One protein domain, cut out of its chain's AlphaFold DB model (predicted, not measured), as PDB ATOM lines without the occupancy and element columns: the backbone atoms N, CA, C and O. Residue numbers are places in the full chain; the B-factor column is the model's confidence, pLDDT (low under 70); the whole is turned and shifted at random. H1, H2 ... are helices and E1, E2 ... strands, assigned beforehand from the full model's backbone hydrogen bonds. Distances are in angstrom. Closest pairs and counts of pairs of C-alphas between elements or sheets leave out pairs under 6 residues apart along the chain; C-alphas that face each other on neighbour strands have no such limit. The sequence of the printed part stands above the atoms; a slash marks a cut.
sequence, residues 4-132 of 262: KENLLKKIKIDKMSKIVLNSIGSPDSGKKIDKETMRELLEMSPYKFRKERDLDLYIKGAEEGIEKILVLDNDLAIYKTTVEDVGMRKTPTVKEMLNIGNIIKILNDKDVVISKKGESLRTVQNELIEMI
ATOM      1  N   LYS A   4     206.677 284.486 199.306       95.62
ATOM      2  CA  LYS A   4     205.220 284.316 199.301       95.62
ATOM      3  C   LYS A   4     204.741 283.559 198.058       95.62
ATOM      4  O   LYS A   4     204.024 282.569 198.188       95.62
ATOM      5  N   GLU A   5     205.165 283.969 196.862       95.75
ATOM      6  CA  GLU A   5     204.797 283.298 195.603       95.75
ATOM      7  C   GLU A   5     205.260 281.833 195.572       95.75
ATOM      8  O   GLU A   5     204.509 280.940 195.164       95.75
ATOM      9  N   ASN A   6     206.481 281.569 196.039       96.75
ATOM     10  CA  ASN A   6     207.040 280.221 196.122       96.75
ATOM     11  C   ASN A   6     206.265 279.338 197.112       96.75
ATOM     12  O   ASN A   6     205.939 278.188 196.797       96.75
ATOM     13  N   LEU A   7     205.903 279.878 198.276       97.25
ATOM     14  CA  LEU A   7     205.124 279.164 199.281       97.25
ATOM     15  C   LEU A   7     203.698 278.868 198.788       97.25
ATOM     16  O   LEU A   7     203.227 277.737 198.931       97.25
ATOM     17  N   LEU A   8     203.039 279.820 198.117       96.81
ATOM     18  CA  LEU A   8     201.741 279.587 197.468       96.81
ATOM     19  C   LEU A   8     201.826 278.487 196.410       96.81
ATOM     20  O   LEU A   8     200.960 277.609 196.348       96.81
ATOM     21  N   LYS A   9     202.891 278.490 195.602       96.50
ATOM     22  CA  LYS A   9     203.131 277.444 194.604       96.50
ATOM     23  C   LYS A   9     203.270 276.070 195.262       96.50
ATOM     24  O   LYS A   9     202.652 275.111 194.795       96.50
ATOM     25  N   LYS A  10     204.006 275.975 196.371       97.06
ATOM     26  CA  LYS A  10     204.147 274.744 197.161       97.06
ATOM     27  C   LYS A  10     202.803 274.261 197.716       97.06
ATOM     28  O   LYS A  10     202.450 273.097 197.524       97.06
ATOM     29  N   ILE A  11     202.014 275.149 198.328       96.50
ATOM     30  CA  ILE A  11     200.668 274.831 198.843       96.50
ATOM     31  C   ILE A  11     199.758 274.319 197.716       96.50
ATOM     32  O   ILE A  11     199.027 273.338 197.891       96.50
ATOM     33  N   LYS A  12     199.819 274.944 196.532       96.31
ATOM     34  CA  LYS A  12     199.066 274.510 195.347       96.31
ATOM     35  C   LYS A  12     199.455 273.090 194.921       96.31
ATOM     36  O   LYS A  12     198.565 272.259 194.739       96.31
ATOM     37  N   ILE A  13     200.755 272.799 194.817       97.12
ATOM     38  CA  ILE A  13     201.273 271.466 194.465       97.12
ATOM     39  C   ILE A  13     200.771 270.405 195.449       97.12
ATOM     40  O   ILE A  13     200.280 269.355 195.026       97.12
ATOM     41  N   ASP A  14     200.819 270.679 196.751       96.44
ATOM     42  CA  ASP A  14     200.346 269.745 197.777       96.44
ATOM     43  C   ASP A  14     198.843 269.493 197.698       96.44
ATOM     44  O   ASP A  14     198.384 268.350 197.807       96.44
ATOM     45  N   LYS A  15     198.055 270.551 197.484       95.06
ATOM     46  CA  LYS A  15     196.599 270.449 197.345       95.06
ATOM     47  C   LYS A  15     196.225 269.593 196.136       95.06
ATOM     48  O   LYS A  15     195.411 268.679 196.274       95.06
ATOM     49  N   MET A  16     196.842 269.849 194.985       96.81
ATOM     50  CA  MET A  16     196.629 269.073 193.760       96.81
ATOM     51  C   MET A  16     197.070 267.621 193.937       96.81
ATOM     52  O   MET A  16     196.313 266.702 193.627       96.81
ATOM     53  N   SER A  17     198.235 267.394 194.545       96.38
ATOM     54  CA  SER A  17     198.726 266.044 194.845       96.38
ATOM     55  C   SER A  17     197.758 265.293 195.758       96.38
ATOM     56  O   SER A  17     197.446 264.130 195.526       96.38
ATOM     57  N   LYS A  18     197.178 265.953 196.764       95.06
ATOM     58  CA  LYS A  18     196.166 265.337 197.632       95.06
ATOM     59  C   LYS A  18     194.875 264.986 196.883       95.06
ATOM     60  O   LYS A  18     194.282 263.948 197.178       95.06
ATOM     61  N   ILE A  19     194.438 265.818 195.936       95.12
ATOM     62  CA  ILE A  19     193.279 265.532 195.073       95.12
ATOM     63  C   ILE A  19     193.546 264.274 194.240       95.12
ATOM     64  O   ILE A  19     192.769 263.319 194.318       95.12
ATOM     65  N   VAL A  20     194.688 264.220 193.542       95.25
ATOM     66  CA  VAL A  20     195.080 263.050 192.742       95.25
ATOM     67  C   VAL A  20     195.190 261.813 193.630       95.25
ATOM     68  O   VAL A  20     194.575 260.795 193.326       95.25
ATOM     69  N   LEU A  21     195.877 261.893 194.771       93.81
ATOM     70  CA  LEU A  21     196.051 260.763 195.688       93.81
ATOM     71  C   LEU A  21     194.712 260.180 196.163       93.81
ATOM     72  O   LEU A  21     194.550 258.964 196.183       93.81
ATOM     73  N   ASN A  22     193.740 261.031 196.503       92.12
ATOM     74  CA  ASN A  22     192.410 260.594 196.946       92.12
ATOM     75  C   ASN A  22     191.557 259.989 195.815       92.12
ATOM     76  O   ASN A  22     190.589 259.276 196.094       92.12
ATOM     77  N   SER A  23     191.894 260.274 194.555       92.19
ATOM     78  CA  SER A  23     191.243 259.680 193.382       92.19
ATOM     79  C   SER A  23     191.784 258.287 193.034       92.19
ATOM     80  O   SER A  23     191.108 257.521 192.345       92.19
ATOM     81  N   ILE A  24     192.971 257.921 193.537       87.81
ATOM     82  CA  ILE A  24     193.576 256.609 193.295       87.81
ATOM     83  C   ILE A  24     192.738 255.528 193.985       87.81
ATOM     84  O   ILE A  24     192.657 255.439 195.210       87.81
ATOM     85  N   GLY A  25     192.114 254.683 193.170       77.94
ATOM     86  CA  GLY A  25     191.344 253.535 193.621       77.94
ATOM     87  C   GLY A  25     192.197 252.382 194.153       77.94
ATOM     88  O   GLY A  25     193.323 252.148 193.698       77.94
ATOM     89  N   SER A  26     191.616 251.580 195.054       74.00
ATOM     90  CA  SER A  26     192.100 250.213 195.269       74.00
ATOM     91  C   SER A  26     191.947 249.404 193.967       74.00
ATOM     92  O   SER A  26     191.103 249.770 193.139       74.00
ATOM     93  N   PRO A  27     192.746 248.338 193.758       65.06
ATOM     94  CA  PRO A  27     192.767 247.568 192.508       65.06
ATOM     95  C   PRO A  27     191.382 247.178 191.963       65.06
ATOM     96  O   PRO A  27     191.173 247.260 190.759       65.06
ATOM     97  N   ASP A  28     190.417 246.894 192.843       64.62
ATOM     98  CA  ASP A  28     189.069 246.438 192.468       64.62
ATOM     99  C   ASP A  28     187.985 247.525 192.547       64.62
ATOM    100  O   ASP A  28     186.808 247.272 192.309       64.62
ATOM    101  N   SER A  29     188.347 248.761 192.904       73.00
ATOM    102  CA  SER A  29     187.356 249.823 193.136       73.00
ATOM    103  C   SER A  29     186.728 250.394 191.862       73.00
ATOM    104  O   SER A  29     185.777 251.169 191.959       73.00
ATOM    105  N   GLY A  30     187.296 250.105 190.685       72.88
ATOM    106  CA  GLY A  30     186.884 250.701 189.407       72.88
ATOM    107  C   GLY A  30     187.057 252.226 189.326       72.88
ATOM    108  O   GLY A  30     186.690 252.832 188.316       72.88
ATOM    109  N   LYS A  31     187.606 252.867 190.368       80.50
ATOM    110  CA  LYS A  31     187.823 254.314 190.400       80.50
ATOM    111  C   LYS A  31     188.903 254.699 189.400       80.50
ATOM    112  O   LYS A  31     190.003 254.150 189.410       80.50
ATOM    113  N   LYS A  32     188.573 255.677 188.562       85.38
ATOM    114  CA  LYS A  32     189.528 256.320 187.663       85.38
ATOM    115  C   LYS A  32     190.286 257.392 188.426       85.38
ATOM    116  O   LYS A  32     189.688 258.125 189.213       85.38
ATOM    117  N   ILE A  33     191.582 257.474 188.159       91.25
ATOM    118  CA  ILE A  33     192.403 258.547 188.698       91.25
ATOM    119  C   ILE A  33     192.009 259.886 188.061       91.25
ATOM    120  O   ILE A  33     191.602 259.933 186.896       91.25
ATOM    121  N   ASP A  34     192.146 260.969 188.814       94.25
ATOM    122  CA  ASP A  34     192.003 262.333 188.321       94.25
ATOM    123  C   ASP A  34     193.211 262.707 187.450       94.25
ATOM    124  O   ASP A  34     194.230 263.228 187.912       94.25
ATOM    125  N   LYS A  35     193.100 262.369 186.164       94.00
ATOM    126  CA  LYS A  35     194.132 262.637 185.160       94.00
ATOM    127  C   LYS A  35     194.259 264.117 184.814       94.00
ATOM    128  O   LYS A  35     195.337 264.515 184.392       94.00
ATOM    129  N   GLU A  36     193.197 264.902 184.982       95.62
ATOM    130  CA  GLU A  36     193.219 266.335 184.678       95.62
ATOM    131  C   GLU A  36     194.096 267.062 185.698       95.62
ATOM    132  O   GLU A  36     195.080 267.695 185.322       95.62
ATOM    133  N   THR A  37     193.857 266.839 186.995       96.56
ATOM    134  CA  THR A  37     194.710 267.416 188.045       96.56
ATOM    135  C   THR A  37     196.155 266.903 187.951       96.56
ATOM    136  O   THR A  37     197.105 267.653 188.181       96.56
ATOM    137  N   MET A  38     196.356 265.628 187.588       96.69
ATOM    138  CA  MET A  38     197.706 265.086 187.381       96.69
ATOM    139  C   MET A  38     198.414 265.729 186.179       96.69
ATOM    140  O   MET A  38     199.614 265.991 186.248       96.69
ATOM    141  N   ARG A  39     197.690 266.014 185.091       96.62
ATOM    142  CA  ARG A  39     198.222 266.730 183.926       96.62
ATOM    143  C   ARG A  39     198.691 268.128 184.307       96.62
ATOM    144  O   ARG A  39     199.823 268.475 183.992       96.62
ATOM    145  N   GLU A  40     197.883 268.874 185.054       96.12
ATOM    146  CA  GLU A  40     198.271 270.204 185.533       96.12
ATOM    147  C   GLU A  40     199.535 270.155 186.424       96.12
ATOM    148  O   GLU A  40     200.405 271.019 186.312       96.12
ATOM    149  N   LEU A  41     199.692 269.130 187.281       95.94
ATOM    150  CA  LEU A  41     200.937 268.916 188.043       95.94
ATOM    151  C   LEU A  41     202.143 268.711 187.119       95.94
ATOM    152  O   LEU A  41     203.209 269.285 187.348       95.94
ATOM    153  N   LEU A  42     201.980 267.898 186.078       95.56
ATOM    154  CA  LEU A  42     203.047 267.581 185.135       95.56
ATOM    155  C   LEU A  42     203.420 268.775 184.251       95.56
ATOM    156  O   LEU A  42     204.595 268.941 183.938       95.56
ATOM    157  N   GLU A  43     202.474 269.641 183.905       94.12
ATOM    158  CA  GLU A  43     202.741 270.880 183.161       94.12
ATOM    159  C   GLU A  43     203.583 271.887 183.959       94.12
ATOM    160  O   GLU A  43     204.334 272.666 183.379       94.12
ATOM    161  N   MET A  44     203.512 271.845 185.294       91.75
ATOM    162  CA  MET A  44     204.385 272.639 186.170       91.75
ATOM    163  C   MET A  44     205.780 272.019 186.359       91.75
ATOM    164  O   MET A  44     206.652 272.640 186.971       91.75
ATOM    165  N   SER A  45     205.974 270.785 185.894       89.50
ATOM    166  CA  SER A  45     207.162 269.965 186.128       89.50
ATOM    167  C   SER A  45     208.121 270.008 184.927       89.50
ATOM    168  O   SER A  45     207.744 270.469 183.851       89.50
ATOM    169  N   PRO A  46     209.363 269.504 185.046       89.31
ATOM    170  CA  PRO A  46     210.298 269.483 183.922       89.31
ATOM    171  C   PRO A  46     209.993 268.365 182.908       89.31
ATOM    172  O   PRO A  46     210.756 268.182 181.957       89.31
ATOM    173  N   TYR A  47     208.926 267.581 183.113       93.62
ATOM    174  CA  TYR A  47     208.539 266.532 182.180       93.62
ATOM    175  C   TYR A  47     207.969 267.139 180.897       93.62
ATOM    176  O   TYR A  47     207.121 268.027 180.921       93.62
ATOM    177  N   LYS A  48     208.396 266.608 179.754       94.25
ATOM    178  CA  LYS A  48     207.890 267.004 178.443       94.25
ATOM    179  C   LYS A  48     206.799 266.048 177.999       94.25
ATOM    180  O   LYS A  48     207.008 264.835 177.988       94.25
ATOM    181  N   PHE A  49     205.657 266.602 177.613       95.88
ATOM    182  CA  PHE A  49     204.574 265.823 177.036       95.88
ATOM    183  C   PHE A  49     204.965 265.271 175.659       95.88
ATOM    184  O   PHE A  49     205.479 266.000 174.806       95.88
ATOM    185  N   ARG A  50     204.680 263.990 175.430       94.75
ATOM    186  CA  ARG A  50     204.768 263.323 174.132       94.75
ATOM    187  C   ARG A  50     203.596 262.363 173.995       94.75
ATOM    188  O   ARG A  50     203.372 261.516 174.853       94.75
ATOM    189  N   LYS A  51     202.883 262.462 172.879       94.69
ATOM    190  CA  LYS A  51     201.896 261.457 172.497       94.69
ATOM    191  C   LYS A  51     202.589 260.345 171.722       94.69
ATOM    192  O   LYS A  51     203.275 260.629 170.742       94.69
ATOM    193  N   GLU A  52     202.404 259.103 172.146       93.38
ATOM    194  CA  GLU A  52     202.949 257.923 171.474       93.38
ATOM    195  C   GLU A  52     201.853 256.867 171.366       93.38
ATOM    196  O   GLU A  52     201.303 256.443 172.379       93.38
ATOM    197  N   ARG A  53     201.522 256.438 170.142       89.81
ATOM    198  CA  ARG A  53     200.355 255.576 169.879       89.81
ATOM    199  C   ARG A  53     199.085 256.204 170.495       89.81
ATOM    200  O   ARG A  53     198.698 257.318 170.135       89.81
ATOM    201  N   ASP A  54     198.445 255.501 171.415       90.25
ATOM    202  CA  ASP A  54     197.281 255.891 172.213       90.25
ATOM    203  C   ASP A  54     197.639 256.306 173.657       90.25
ATOM    204  O   ASP A  54     196.747 256.497 174.483       90.25
ATOM    205  N   LEU A  55     198.931 256.475 173.961       94.38
ATOM    206  CA  LEU A  55     199.445 256.842 175.279       94.38
ATOM    207  C   LEU A  55     199.808 258.328 175.360       94.38
ATOM    208  O   LEU A  55     200.480 258.883 174.486       94.38
ATOM    209  N   ASP A  56     199.429 258.932 176.483       96.44
ATOM    210  CA  ASP A  56     199.906 260.241 176.918       96.44
ATOM    211  C   ASP A  56     201.135 260.031 177.817       96.44
ATOM    212  O   ASP A  56     201.014 259.528 178.941       96.44
ATOM    213  N   LEU A  57     202.323 260.377 177.313       96.56
ATOM    214  CA  LEU A  57     203.598 260.192 178.004       96.56
ATOM    215  C   LEU A  57     204.179 261.527 178.464       96.56
ATOM    216  O   LEU A  57     204.076 262.546 177.783       96.56
ATOM    217  N   TYR A  58     204.851 261.492 179.606       96.75
ATOM    218  CA  TYR A  58     205.583 262.611 180.182       96.75
ATOM    219  C   TYR A  58     207.016 262.165 180.433       96.75
ATOM    220  O   TYR A  58     207.250 261.206 181.163       96.75
ATOM    221  N   ILE A  59     207.979 262.845 179.815       94.69
ATOM    222  CA  ILE A  59     209.364 262.373 179.705       94.69
ATOM    223  C   ILE A  59     210.309 263.353 180.394       94.69
ATOM    224  O   ILE A  59     210.287 264.549 180.097       94.69
ATOM    225  N   LYS A  60     211.165 262.856 181.289       91.44
ATOM    226  CA  LYS A  60     212.173 263.653 181.999       91.44
ATOM    227  C   LYS A  60     213.568 263.058 181.817       91.44
ATOM    228  O   LYS A  60     213.848 261.984 182.340       91.44
ATOM    229  N   GLY A  61     214.443 263.834 181.169       80.06
ATOM    230  CA  GLY A  61     215.866 263.532 180.988       80.06
ATOM    231  C   GLY A  61     216.133 262.330 180.074       80.06
ATOM    232  O   GLY A  61     215.359 261.382 180.041       80.06
ATOM    233  N   ALA A  62     217.246 262.377 179.347       67.56
ATOM    234  CA  ALA A  62     217.772 261.243 178.601       67.56
ATOM    235  C   ALA A  62     219.249 261.098 178.973       67.56
ATOM    236  O   ALA A  62     220.074 261.912 178.557       67.56
ATOM    237  N   GLU A  63     219.577 260.094 179.780       62.38
ATOM    238  CA  GLU A  63     220.962 259.661 179.970       62.38
ATOM    239  C   GLU A  63     221.169 258.429 179.095       62.38
ATOM    240  O   GLU A  63     220.458 257.439 179.239       62.38
ATOM    241  N   GLU A  64     222.095 258.513 178.135       69.31
ATOM    242  CA  GLU A  64     222.441 257.397 177.236       69.31
ATOM    243  C   GLU A  64     221.239 256.794 176.471       69.31
ATOM    244  O   GLU A  64     221.230 255.621 176.112       69.31
ATOM    245  N   GLY A  65     220.204 257.601 176.206       74.88
ATOM    246  CA  GLY A  65     218.979 257.162 175.523       74.88
ATOM    247  C   GLY A  65     217.965 256.441 176.419       74.88
ATOM    248  O   GLY A  65     216.925 256.013 175.923       74.88
ATOM    249  N   ILE A  66     218.231 256.328 177.724       82.69
ATOM    250  CA  ILE A  66     217.285 255.832 178.724       82.69
ATOM    251  C   ILE A  66     216.592 257.027 179.375       82.69
ATOM    252  O   ILE A  66     217.236 257.916 179.940       82.69
ATOM    253  N   GLU A  67     215.264 257.029 179.316       90.50
ATOM    254  CA  GLU A  67     214.439 258.142 179.770       90.50
ATOM    255  C   GLU A  67     213.607 257.750 180.993       90.50
ATOM    256  O   GLU A  67     213.218 256.590 181.163       90.50
ATOM    257  N   LYS A  68     213.295 258.732 181.848       94.31
ATOM    258  CA  LYS A  68     212.271 258.568 182.885       94.31
ATOM    259  C   LYS A  68     210.916 258.941 182.291       94.31
ATOM    260  O   LYS A  68     210.666 260.113 182.010       94.31
ATOM    261  N   ILE A  69     210.048 257.952 182.099       96.19
ATOM    262  CA  ILE A  69     208.787 258.096 181.363       96.19
ATOM    263  C   ILE A  69     207.618 257.821 182.300       96.19
ATOM    264  O   ILE A  69     207.440 256.696 182.758       96.19
ATOM    265  N   LEU A  70     206.793 258.828 182.562       97.06
ATOM    266  CA  LEU A  70     205.511 258.666 183.234       97.06
ATOM    267  C   LEU A  70     204.405 258.464 182.197       97.06
ATOM    268  O   LEU A  70     204.266 259.254 181.265       97.06
ATOM    269  N   VAL A  71     203.592 257.425 182.384       96.62
ATOM    270  CA  VAL A  71     202.388 257.180 181.578       96.62
ATOM    271  C   VAL A  71     201.175 257.764 182.299       96.62
ATOM    272  O   VAL A  71     200.897 257.389 183.440       96.62
ATOM    273  N   LEU A  72     200.423 258.656 181.647       96.00
ATOM    274  CA  LEU A  72     199.207 259.261 182.210       96.00
ATOM    275  C   LEU A  72     197.990 258.319 182.066       96.00
ATOM    276  O   LEU A  72     196.991 258.583 181.384       96.00
ATOM    277  N   ASP A  73     198.069 257.173 182.733       91.88
ATOM    278  CA  ASP A  73     196.997 256.187 182.845       91.88
ATOM    279  C   ASP A  73     196.529 256.002 184.301       91.88
ATOM    280  O   ASP A  73     196.868 256.787 185.181       91.88
ATOM    281  N   ASN A  74     195.675 255.009 184.562       90.56
ATOM    282  CA  ASN A  74     195.194 254.745 185.926       90.56
ATOM    283  C   ASN A  74     196.274 254.158 186.850       90.56
ATOM    284  O   ASN A  74     196.096 254.176 188.070       90.56
ATOM    285  N   ASP A  75     197.366 253.631 186.297       90.12
ATOM    286  CA  ASP A  75     198.468 253.079 187.079       90.12
ATOM    287  C   ASP A  75     199.515 254.138 187.418       90.12
ATOM    288  O   ASP A  75     200.289 253.915 188.350       90.12
ATOM    289  N   LEU A  76     199.553 255.267 186.696       94.50
ATOM    290  CA  LEU A  76     200.600 256.294 186.792       94.50
ATOM    291  C   LEU A  76     201.999 255.674 186.855       94.50
ATOM    292  O   LEU A  76     202.810 256.002 187.724       94.50
ATOM    293  N   ALA A  77     202.271 254.691 186.006       95.38
ATOM    294  CA  ALA A  77     203.545 253.994 186.045       95.38
ATOM    295  C   ALA A  77     204.675 254.912 185.551       95.38
ATOM    296  O   ALA A  77     204.539 255.571 184.518       95.38
ATOM    297  N   ILE A  78     205.781 254.938 186.297       96.31
ATOM    298  CA  ILE A  78     207.038 255.563 185.880       96.31
ATOM    299  C   ILE A  78     207.986 254.455 185.432       96.31
ATOM    300  O   ILE A  78     208.287 253.547 186.205       96.31
ATOM    301  N   TYR A  79     208.476 254.558 184.203       95.50
ATOM    302  CA  TYR A  79     209.427 253.646 183.584       95.50
ATOM    303  C   TYR A  79     210.805 254.292 183.467       95.50
ATOM    304  O   TYR A  79     210.915 255.513 183.349       95.50
ATOM    305  N   LYS A  80     211.847 253.460 183.451       94.56
ATOM    306  CA  LYS A  80     213.215 253.811 183.060       94.56
ATOM    307  C   LYS A  80     213.609 252.984 181.837       94.56
ATOM    308  O   LYS A  80     214.170 251.902 181.974       94.56
ATOM    309  N   THR A  81     213.232 253.453 180.653       94.00
ATOM    310  CA  THR A  81     213.424 252.752 179.369       94.00
ATOM    311  C   THR A  81     213.205 253.744 178.216       94.00
ATOM    312  O   THR A  81     213.217 254.952 178.449       94.00
ATOM    313  N   THR A  82     213.026 253.271 176.983       93.50
ATOM    314  CA  THR A  82     212.699 254.118 175.825       93.50
ATOM    315  C   THR A  82     211.188 254.224 175.604       93.50
ATOM    316  O   THR A  82     210.414 253.354 176.014       93.50
ATOM    317  N   VAL A  83     210.750 255.273 174.906       93.25
ATOM    318  CA  VAL A  83     209.339 255.467 174.531       93.25
ATOM    319  C   VAL A  83     208.788 254.287 173.726       93.25
ATOM    320  O   VAL A  83     207.653 253.864 173.947       93.25
ATOM    321  N   GLU A  84     209.595 253.708 172.840       91.94
ATOM    322  CA  GLU A  84     209.206 252.558 172.024       91.94
ATOM    323  C   GLU A  84     208.974 251.305 172.880       91.94
ATOM    324  O   GLU A  84     208.006 250.579 172.644       91.94
ATOM    325  N   ASP A  85     209.814 251.062 173.896       92.62
ATOM    326  CA  ASP A  85     209.647 249.930 174.818       92.62
ATOM    327  C   ASP A  85     208.392 250.104 175.689       92.62
ATOM    328  O   ASP A  85     207.631 249.150 175.861       92.62
ATOM    329  N   VAL A  86     208.101 251.326 176.160       93.69
ATOM    330  CA  VAL A  86     206.841 251.625 176.872       93.69
ATOM    331  C   VAL A  86     205.630 251.383 175.969       93.69
ATOM    332  O   VAL A  86     204.682 250.710 176.382       93.69
ATOM    333  N   GLY A  87     205.664 251.886 174.731       92.75
ATOM    334  CA  GLY A  87     204.596 251.687 173.751       92.75
ATOM    335  C   GLY A  87     204.352 250.207 173.454       92.75
ATOM    336  O   GLY A  87     203.208 249.759 173.459       92.75
ATOM    337  N   MET A  88     205.419 249.424 173.274       93.75
ATOM    338  CA  MET A  88     205.328 247.977 173.066       93.75
ATOM    339  C   MET A  88     204.720 247.262 174.277       93.75
ATOM    340  O   MET A  88     203.859 246.407 174.101       93.75
ATOM    341  N   ARG A  89     205.098 247.622 175.508       92.50
ATOM    342  CA  ARG A  89     204.570 246.966 176.718       92.50
ATOM    343  C   ARG A  89     203.114 247.309 177.004       92.50
ATOM    344  O   ARG A  89     202.364 246.447 177.453       92.50
ATOM    345  N   LYS A  90     202.707 248.559 176.774       91.62
ATOM    346  CA  LYS A  90     201.363 249.034 177.131       91.62
ATOM    347  C   LYS A  90     200.352 248.826 176.019       91.62
ATOM    348  O   LYS A  90     199.223 248.438 176.312       91.62
ATOM    349  N   THR A  91     200.739 249.084 174.774       90.56
ATOM    350  CA  THR A  91     199.835 249.034 173.619       90.56
ATOM    351  C   THR A  91     200.520 248.340 172.435       90.56
ATOM    352  O   THR A  91     200.805 248.961 171.405       90.56
ATOM    353  N   PRO A  92     200.836 247.029 172.578       90.19
ATOM    354  CA  PRO A  92     201.559 246.263 171.568       90.19
ATOM    355  C   PRO A  92     200.767 246.135 170.268       90.19
ATOM    356  O   PRO A  92     199.560 245.896 170.252       90.19
ATOM    357  N   THR A  93     201.475 246.205 169.149       91.12
ATOM    358  CA  THR A  93     200.946 245.845 167.833       91.12
ATOM    359  C   THR A  93     200.861 244.327 167.678       91.12
ATOM    360  O   THR A  93     201.603 243.573 168.310       91.12
ATOM    361  N   VAL A  94     200.021 243.853 166.752       90.44
ATOM    362  CA  VAL A  94     199.872 242.412 166.463       90.44
ATOM    363  C   VAL A  94     201.221 241.749 166.157       90.44
ATOM    364  O   VAL A  94     201.496 240.658 166.641       90.44
ATOM    365  N   LYS A  95     202.102 242.422 165.403       90.25
ATOM    366  CA  LYS A  95     203.435 241.896 165.072       90.25
ATOM    367  C   LYS A  95     204.328 241.760 166.309       90.25
ATOM    368  O   LYS A  95     205.074 240.790 166.407       90.25
ATOM    369  N   GLU A  96     204.251 242.704 167.246       91.44
ATOM    370  CA  GLU A  96     204.995 242.646 168.508       91.44
ATOM    371  C   GLU A  96     204.493 241.500 169.399       91.44
ATOM    372  O   GLU A  96     205.316 240.808 169.993       91.44
ATOM    373  N   MET A  97     203.179 241.235 169.413       90.00
ATOM    374  CA  MET A  97     202.564 240.140 170.180       90.00
ATOM    375  C   MET A  97     202.920 238.735 169.671       90.00
ATOM    376  O   MET A  97     202.765 237.773 170.415       90.00
ATOM    377  N   LEU A  98     203.390 238.586 168.428       89.94
ATOM    378  CA  LEU A  98     203.782 237.285 167.862       89.94
ATOM    379  C   LEU A  98     205.210 236.858 168.239       89.94
ATOM    380  O   LEU A  98     205.593 235.711 168.010       89.94
ATOM    381  N   ASN A  99     206.013 237.758 168.813       92.06
ATOM    382  CA  ASN A  99     207.364 237.448 169.273       92.06
ATOM    383  C   ASN A  99     207.345 237.027 170.753       92.06
ATOM    384  O   ASN A  99     207.061 237.847 171.624       92.06
ATOM    385  N   ILE A 100     207.719 235.775 171.046       87.56
ATOM    386  CA  ILE A 100     207.726 235.202 172.407       87.56
ATOM    387  C   ILE A 100     208.529 236.060 173.398       87.56
ATOM    388  O   ILE A 100     208.099 236.249 174.535       87.56
ATOM    389  N   GLY A 101     209.664 236.624 172.973       87.88
ATOM    390  CA  GLY A 101     210.475 237.496 173.827       87.88
ATOM    391  C   GLY A 101     209.742 238.780 174.226       87.88
ATOM    392  O   GLY A 101     209.826 239.207 175.376       87.88
ATOM    393  N   ASN A 102     208.964 239.358 173.309       90.56
ATOM    394  CA  ASN A 102     208.147 240.538 173.592       90.56
ATOM    395  C   ASN A 102     206.954 240.194 174.486       90.56
ATOM    396  O   ASN A 102     206.650 240.964 175.389       90.56
ATOM    397  N   ILE A 103     206.324 239.026 174.303       88.00
ATOM    398  CA  ILE A 103     205.236 238.561 175.182       88.00
ATOM    399  C   ILE A 103     205.699 238.554 176.644       88.00
ATOM    400  O   ILE A 103     204.994 239.064 177.512       88.00
ATOM    401  N   ILE A 104     206.902 238.043 176.923       88.44
ATOM    402  CA  ILE A 104     207.459 238.015 178.285       88.44
ATOM    403  C   ILE A 104     207.597 239.437 178.855       88.44
ATOM    404  O   ILE A 104     207.219 239.666 180.002       88.44
ATOM    405  N   LYS A 105     208.080 240.395 178.054       89.12
ATOM    406  CA  LYS A 105     208.220 241.808 178.455       89.12
ATOM    407  C   LYS A 105     206.883 242.527 178.664       89.12
ATOM    408  O   LYS A 105     206.781 243.374 179.547       89.12
ATOM    409  N   ILE A 106     205.871 242.214 177.854       88.00
ATOM    410  CA  ILE A 106     204.514 242.775 177.973       88.00
ATOM    411  C   ILE A 106     203.855 242.280 179.264       88.00
ATOM    412  O   ILE A 106     203.208 243.047 179.970       88.00
ATOM    413  N   LEU A 107     204.033 240.996 179.588       87.44
ATOM    414  CA  LEU A 107     203.449 240.382 180.782       87.44
ATOM    415  C   LEU A 107     204.180 240.755 182.078       87.44
ATOM    416  O   LEU A 107     203.584 240.679 183.153       87.44
ATOM    417  N   ASN A 108     205.460 241.121 182.000       88.88
ATOM    418  CA  ASN A 108     206.272 241.475 183.155       88.88
ATOM    419  C   ASN A 108     207.117 242.722 182.877       88.88
ATOM    420  O   ASN A 108     208.083 242.675 182.120       88.88
ATOM    421  N   ASP A 109     206.760 243.817 183.543       88.75
ATOM    422  CA  ASP A 109     207.368 245.141 183.409       88.75
ATOM    423  C   ASP A 109     208.288 245.518 184.583       88.75
ATOM    424  O   ASP A 109     208.792 246.639 184.648       88.75
ATOM    425  N   LYS A 110     208.536 244.592 185.520       88.88
ATOM    426  CA  LYS A 110     209.326 244.851 186.739       88.88
ATOM    427  C   LYS A 110     210.780 245.238 186.471       88.88
ATOM    428  O   LYS A 110     211.417 245.808 187.346       88.88
ATOM    429  N   ASP A 111     211.307 244.890 185.303       89.12
ATOM    430  CA  ASP A 111     212.662 245.232 184.876       89.12
ATOM    431  C   ASP A 111     212.814 246.718 184.519       89.12
ATOM    432  O   ASP A 111     213.920 247.249 184.594       89.12
ATOM    433  N   VAL A 112     211.715 247.388 184.157       92.19
ATOM    434  CA  VAL A 112     211.721 248.775 183.668       92.19
ATOM    435  C   VAL A 112     210.866 249.730 184.497       92.19
ATOM    436  O   VAL A 112     211.087 250.938 184.435       92.19
ATOM    437  N   VAL A 113     209.893 249.239 185.270       94.88
ATOM    438  CA  VAL A 113     209.064 250.090 186.134       94.88
ATOM    439  C   VAL A 113     209.817 250.473 187.403       94.88
ATOM    440  O   VAL A 113     210.253 249.616 188.165       94.88
ATOM    441  N   ILE A 114     209.874 251.777 187.672       94.69
ATOM    442  CA  ILE A 114     210.415 252.353 188.907       94.69
ATOM    443  C   ILE A 114     209.343 252.406 189.999       94.69
ATOM    444  O   ILE A 114     209.591 252.015 191.135       94.69
ATOM    445  N   SER A 115     208.160 252.927 189.670       95.38
ATOM    446  CA  SER A 115     207.087 253.167 190.638       95.38
ATOM    447  C   SER A 115     205.720 253.179 189.963       95.38
ATOM    448  O   SER A 115     205.609 253.372 188.748       95.38
ATOM    449  N   LYS A 116     204.660 252.998 190.758       94.69
ATOM    450  CA  LYS A 116     203.264 253.108 190.306       94.69
ATOM    451  C   LYS A 116     202.432 253.924 191.305       94.69
ATOM    452  O   LYS A 116     202.762 254.034 192.487       94.69
ATOM    453  N   LYS A 117     201.303 254.459 190.841       93.12
ATOM    454  CA  LYS A 117     200.243 255.088 191.643       93.12
ATOM    455  C   LYS A 117     200.778 256.176 192.585       93.12
ATOM    456  O   LYS A 117     201.428 257.120 192.144       93.12
ATOM    457  N   GLY A 118     200.487 256.065 193.882       94.00
ATOM    458  CA  GLY A 118     200.837 257.074 194.880       94.00
ATOM    459  C   GLY A 118     202.343 257.309 195.012       94.00
ATOM    460  O   GLY A 118     202.747 258.418 195.341       94.00
ATOM    461  N   GLU A 119     203.179 256.309 194.719       95.31
ATOM    462  CA  GLU A 119     204.640 256.472 194.734       95.31
ATOM    463  C   GLU A 119     205.122 257.335 193.565       95.31
ATOM    464  O   GLU A 119     205.940 258.235 193.755       95.31
ATOM    465  N   SER A 120     204.554 257.132 192.375       95.38
ATOM    466  CA  SER A 120     204.834 257.971 191.208       95.38
ATOM    467  C   SER A 120     204.388 259.412 191.422       95.38
ATOM    468  O   SER A 120     205.133 260.341 191.125       95.38
ATOM    469  N   LEU A 121     203.203 259.607 192.004       96.06
ATOM    470  CA  LEU A 121     202.710 260.936 192.356       96.06
ATOM    471  C   LEU A 121     203.637 261.641 193.354       96.06
ATOM    472  O   LEU A 121     204.010 262.786 193.125       96.06
ATOM    473  N   ARG A 122     204.052 260.955 194.428       96.31
ATOM    474  CA  ARG A 122     205.016 261.498 195.403       96.31
ATOM    475  C   ARG A 122     206.352 261.839 194.753       96.31
ATOM    476  O   ARG A 122     206.949 262.847 195.098       96.31
ATOM    477  N   THR A 123     206.795 261.028 193.795       95.38
ATOM    478  CA  THR A 123     208.016 261.299 193.028       95.38
ATOM    479  C   THR A 123     207.895 262.616 192.264       95.38
ATOM    480  O   THR A 123     208.773 263.464 192.382       95.38
ATOM    481  N   VAL A 124     206.795 262.832 191.535       95.44
ATOM    482  CA  VAL A 124     206.555 264.091 190.802       95.44
ATOM    483  C   VAL A 124     206.401 265.276 191.760       95.44
ATOM    484  O   VAL A 124     206.977 266.333 191.521       95.44
ATOM    485  N   GLN A 125     205.664 265.099 192.860       96.81
ATOM    486  CA  GLN A 125     205.465 266.123 193.885       96.81
ATOM    487  C   GLN A 125     206.794 266.576 194.504       96.81
ATOM    488  O   GLN A 125     207.051 267.775 194.578       96.81
ATOM    489  N   ASN A 126     207.646 265.636 194.917       95.19
ATOM    490  CA  ASN A 126     208.947 265.949 195.509       95.19
ATOM    491  C   ASN A 126     209.841 266.681 194.509       95.19
ATOM    492  O   ASN A 126     210.381 267.730 194.838       95.19
ATOM    493  N   GLU A 127     209.917 266.192 193.269       93.75
ATOM    494  CA  GLU A 127     210.697 266.842 192.212       93.75
ATOM    495  C   GLU A 127     210.216 268.272 191.922       93.75
ATOM    496  O   GLU A 127     211.025 269.139 191.607       93.75
ATOM    497  N   LEU A 128     208.909 268.539 192.019       94.94
ATOM    498  CA  LEU A 128     208.352 269.887 191.891       94.94
ATOM    499  C   LEU A 128     208.759 270.796 193.052       94.94
ATOM    500  O   LEU A 128     209.129 271.944 192.815       94.94
ATOM    501  N   ILE A 129     208.667 270.297 194.285       95.00
ATOM    502  CA  ILE A 129     208.969 271.065 195.500       95.00
ATOM    503  C   ILE A 129     210.470 271.352 195.607       95.00
ATOM    504  O   ILE A 129     210.837 272.464 195.962       95.00
ATOM    505  N   GLU A 130     211.333 270.402 195.240       94.06
ATOM    506  CA  GLU A 130     212.797 270.563 195.242       94.06
ATOM    507  C   GLU A 130     213.286 271.695 194.324       94.06
ATOM    508  O   GLU A 130     214.353 272.257 194.552       94.06
ATOM    509  N   MET A 131     212.514 272.057 193.294       91.88
ATOM    510  CA  MET A 131     212.831 273.184 192.407       91.88
ATOM    511  C   MET A 131     212.387 274.548 192.959       91.88
ATOM    512  O   MET A 131     212.645 275.570 192.320       91.88
ATOM    513  N   ILE A 132     211.665 274.586 194.081       94.44
ATOM    514  CA  ILE A 132     211.144 275.818 194.677       94.44
ATOM    515  C   ILE A 132     212.072 276.249 195.812       94.44
ATOM    516  O   ILE A 132     212.293 275.503 196.761       94.44
TER     517      ILE A 132
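Overview. This is residues 4 to 132 of the 262 residues of an uncharacterized protein of Desulfobacteraceae bacterium (UniProt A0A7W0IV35). A strongly twisted sheet of five strands, E1 to E5, curls round the short helix H3, with H1, H2 and H6 side by side at one end of the domain and the short helices H4 and H5 at the other. H1, the longest helix, and H6 run almost exactly opposite ways. The printed part has 129 residues, with six named helices and five named strands in the order H1 H2 E1 E2 E3 E4 H3 H4 H5 E5 H6; the class is mixed, helices and strands. The sheet's order is E1 E2 E3 E4 E5, all antiparallel. The whole is compact, with a radius of gyration of the C-alphas of 15.6 A and spans of 56 by 38 by 22 A.

Along the chain. H1, residues 4 to 23, begins at C-alpha 4 (205.220, 284.316, 199.301) and is 28.9 A long. H2 is residues 35 to 43, 12.1 A. E1, residues 48 to 52, E2, residues 55 to 63 and 22.2 A long, E3, residues 66 to 71, and E4, residues 78 to 81, follow. C-alpha 83 at (209.339, 255.467, 174.531) begins H3, residues 83 to 90. Then come H4, residues 94 to 97, H5, residues 100 to 107, and E5, residues 113 to 115. H6, residues 117 to 130, is 20.2 A long and ends at C-alpha 130 (212.797, 270.563, 195.242).

Arrangement. H1 touches H2 with residues 13 to 20 alone; they form a helical hairpin at a shallow tilt of 32 degrees, only just short of steep, and their closest C-alphas, of Met 16 and Thr 37, are 6.3 A apart. H1 touches H6 at a shallow tilt of 3 degrees, opposite ways, with the C-alphas of Leu 21 and Gly 118 closest at 6.1 A. H2 only grazes the sheet, with its residues 39 to 43. E1 E2 E3 E4 make a meander, each strand the antiparallel neighbour of the one before, and E2 bends by 63 degrees at residue 60. Within hydrogen-bond range are N 50 and O 57 of E1 and E2, 2.8 A; N 58 and O 70 of E2 and E3, 2.8 A; N 69 and O 79 of E3 and E4, 2.9 A; and N 114 and O 78 of E5 and E4, 2.8 A. The domain has three layers, helices on both faces of a sheet: H3 on one face, H6 on the opposite face at a height over the sheet of 8.5 A. H3 touches H5 about perpendicular, at 77 degrees, with the C-alphas of Arg 89 and Ile 106 closest at 4.4 A. H4 and H5 touch only at the corner, and only just, with 3 pairs of C-alphas within 8 A. Every O i to N i+4 pair is within hydrogen-bond range in H1, H2, H3, H5 and H6; H4 is too short for such a pair.

Size, cuts and confidence. The two C-alphas farthest apart, of Lys 4 and Leu 98, are 56.6 A apart. The printed part has no cut, and the link from H1 to H2, 11 residues, is long. The mean pLDDT of the printed part is 91.3; residues 27 to 28 and 62 to 64 are under 70.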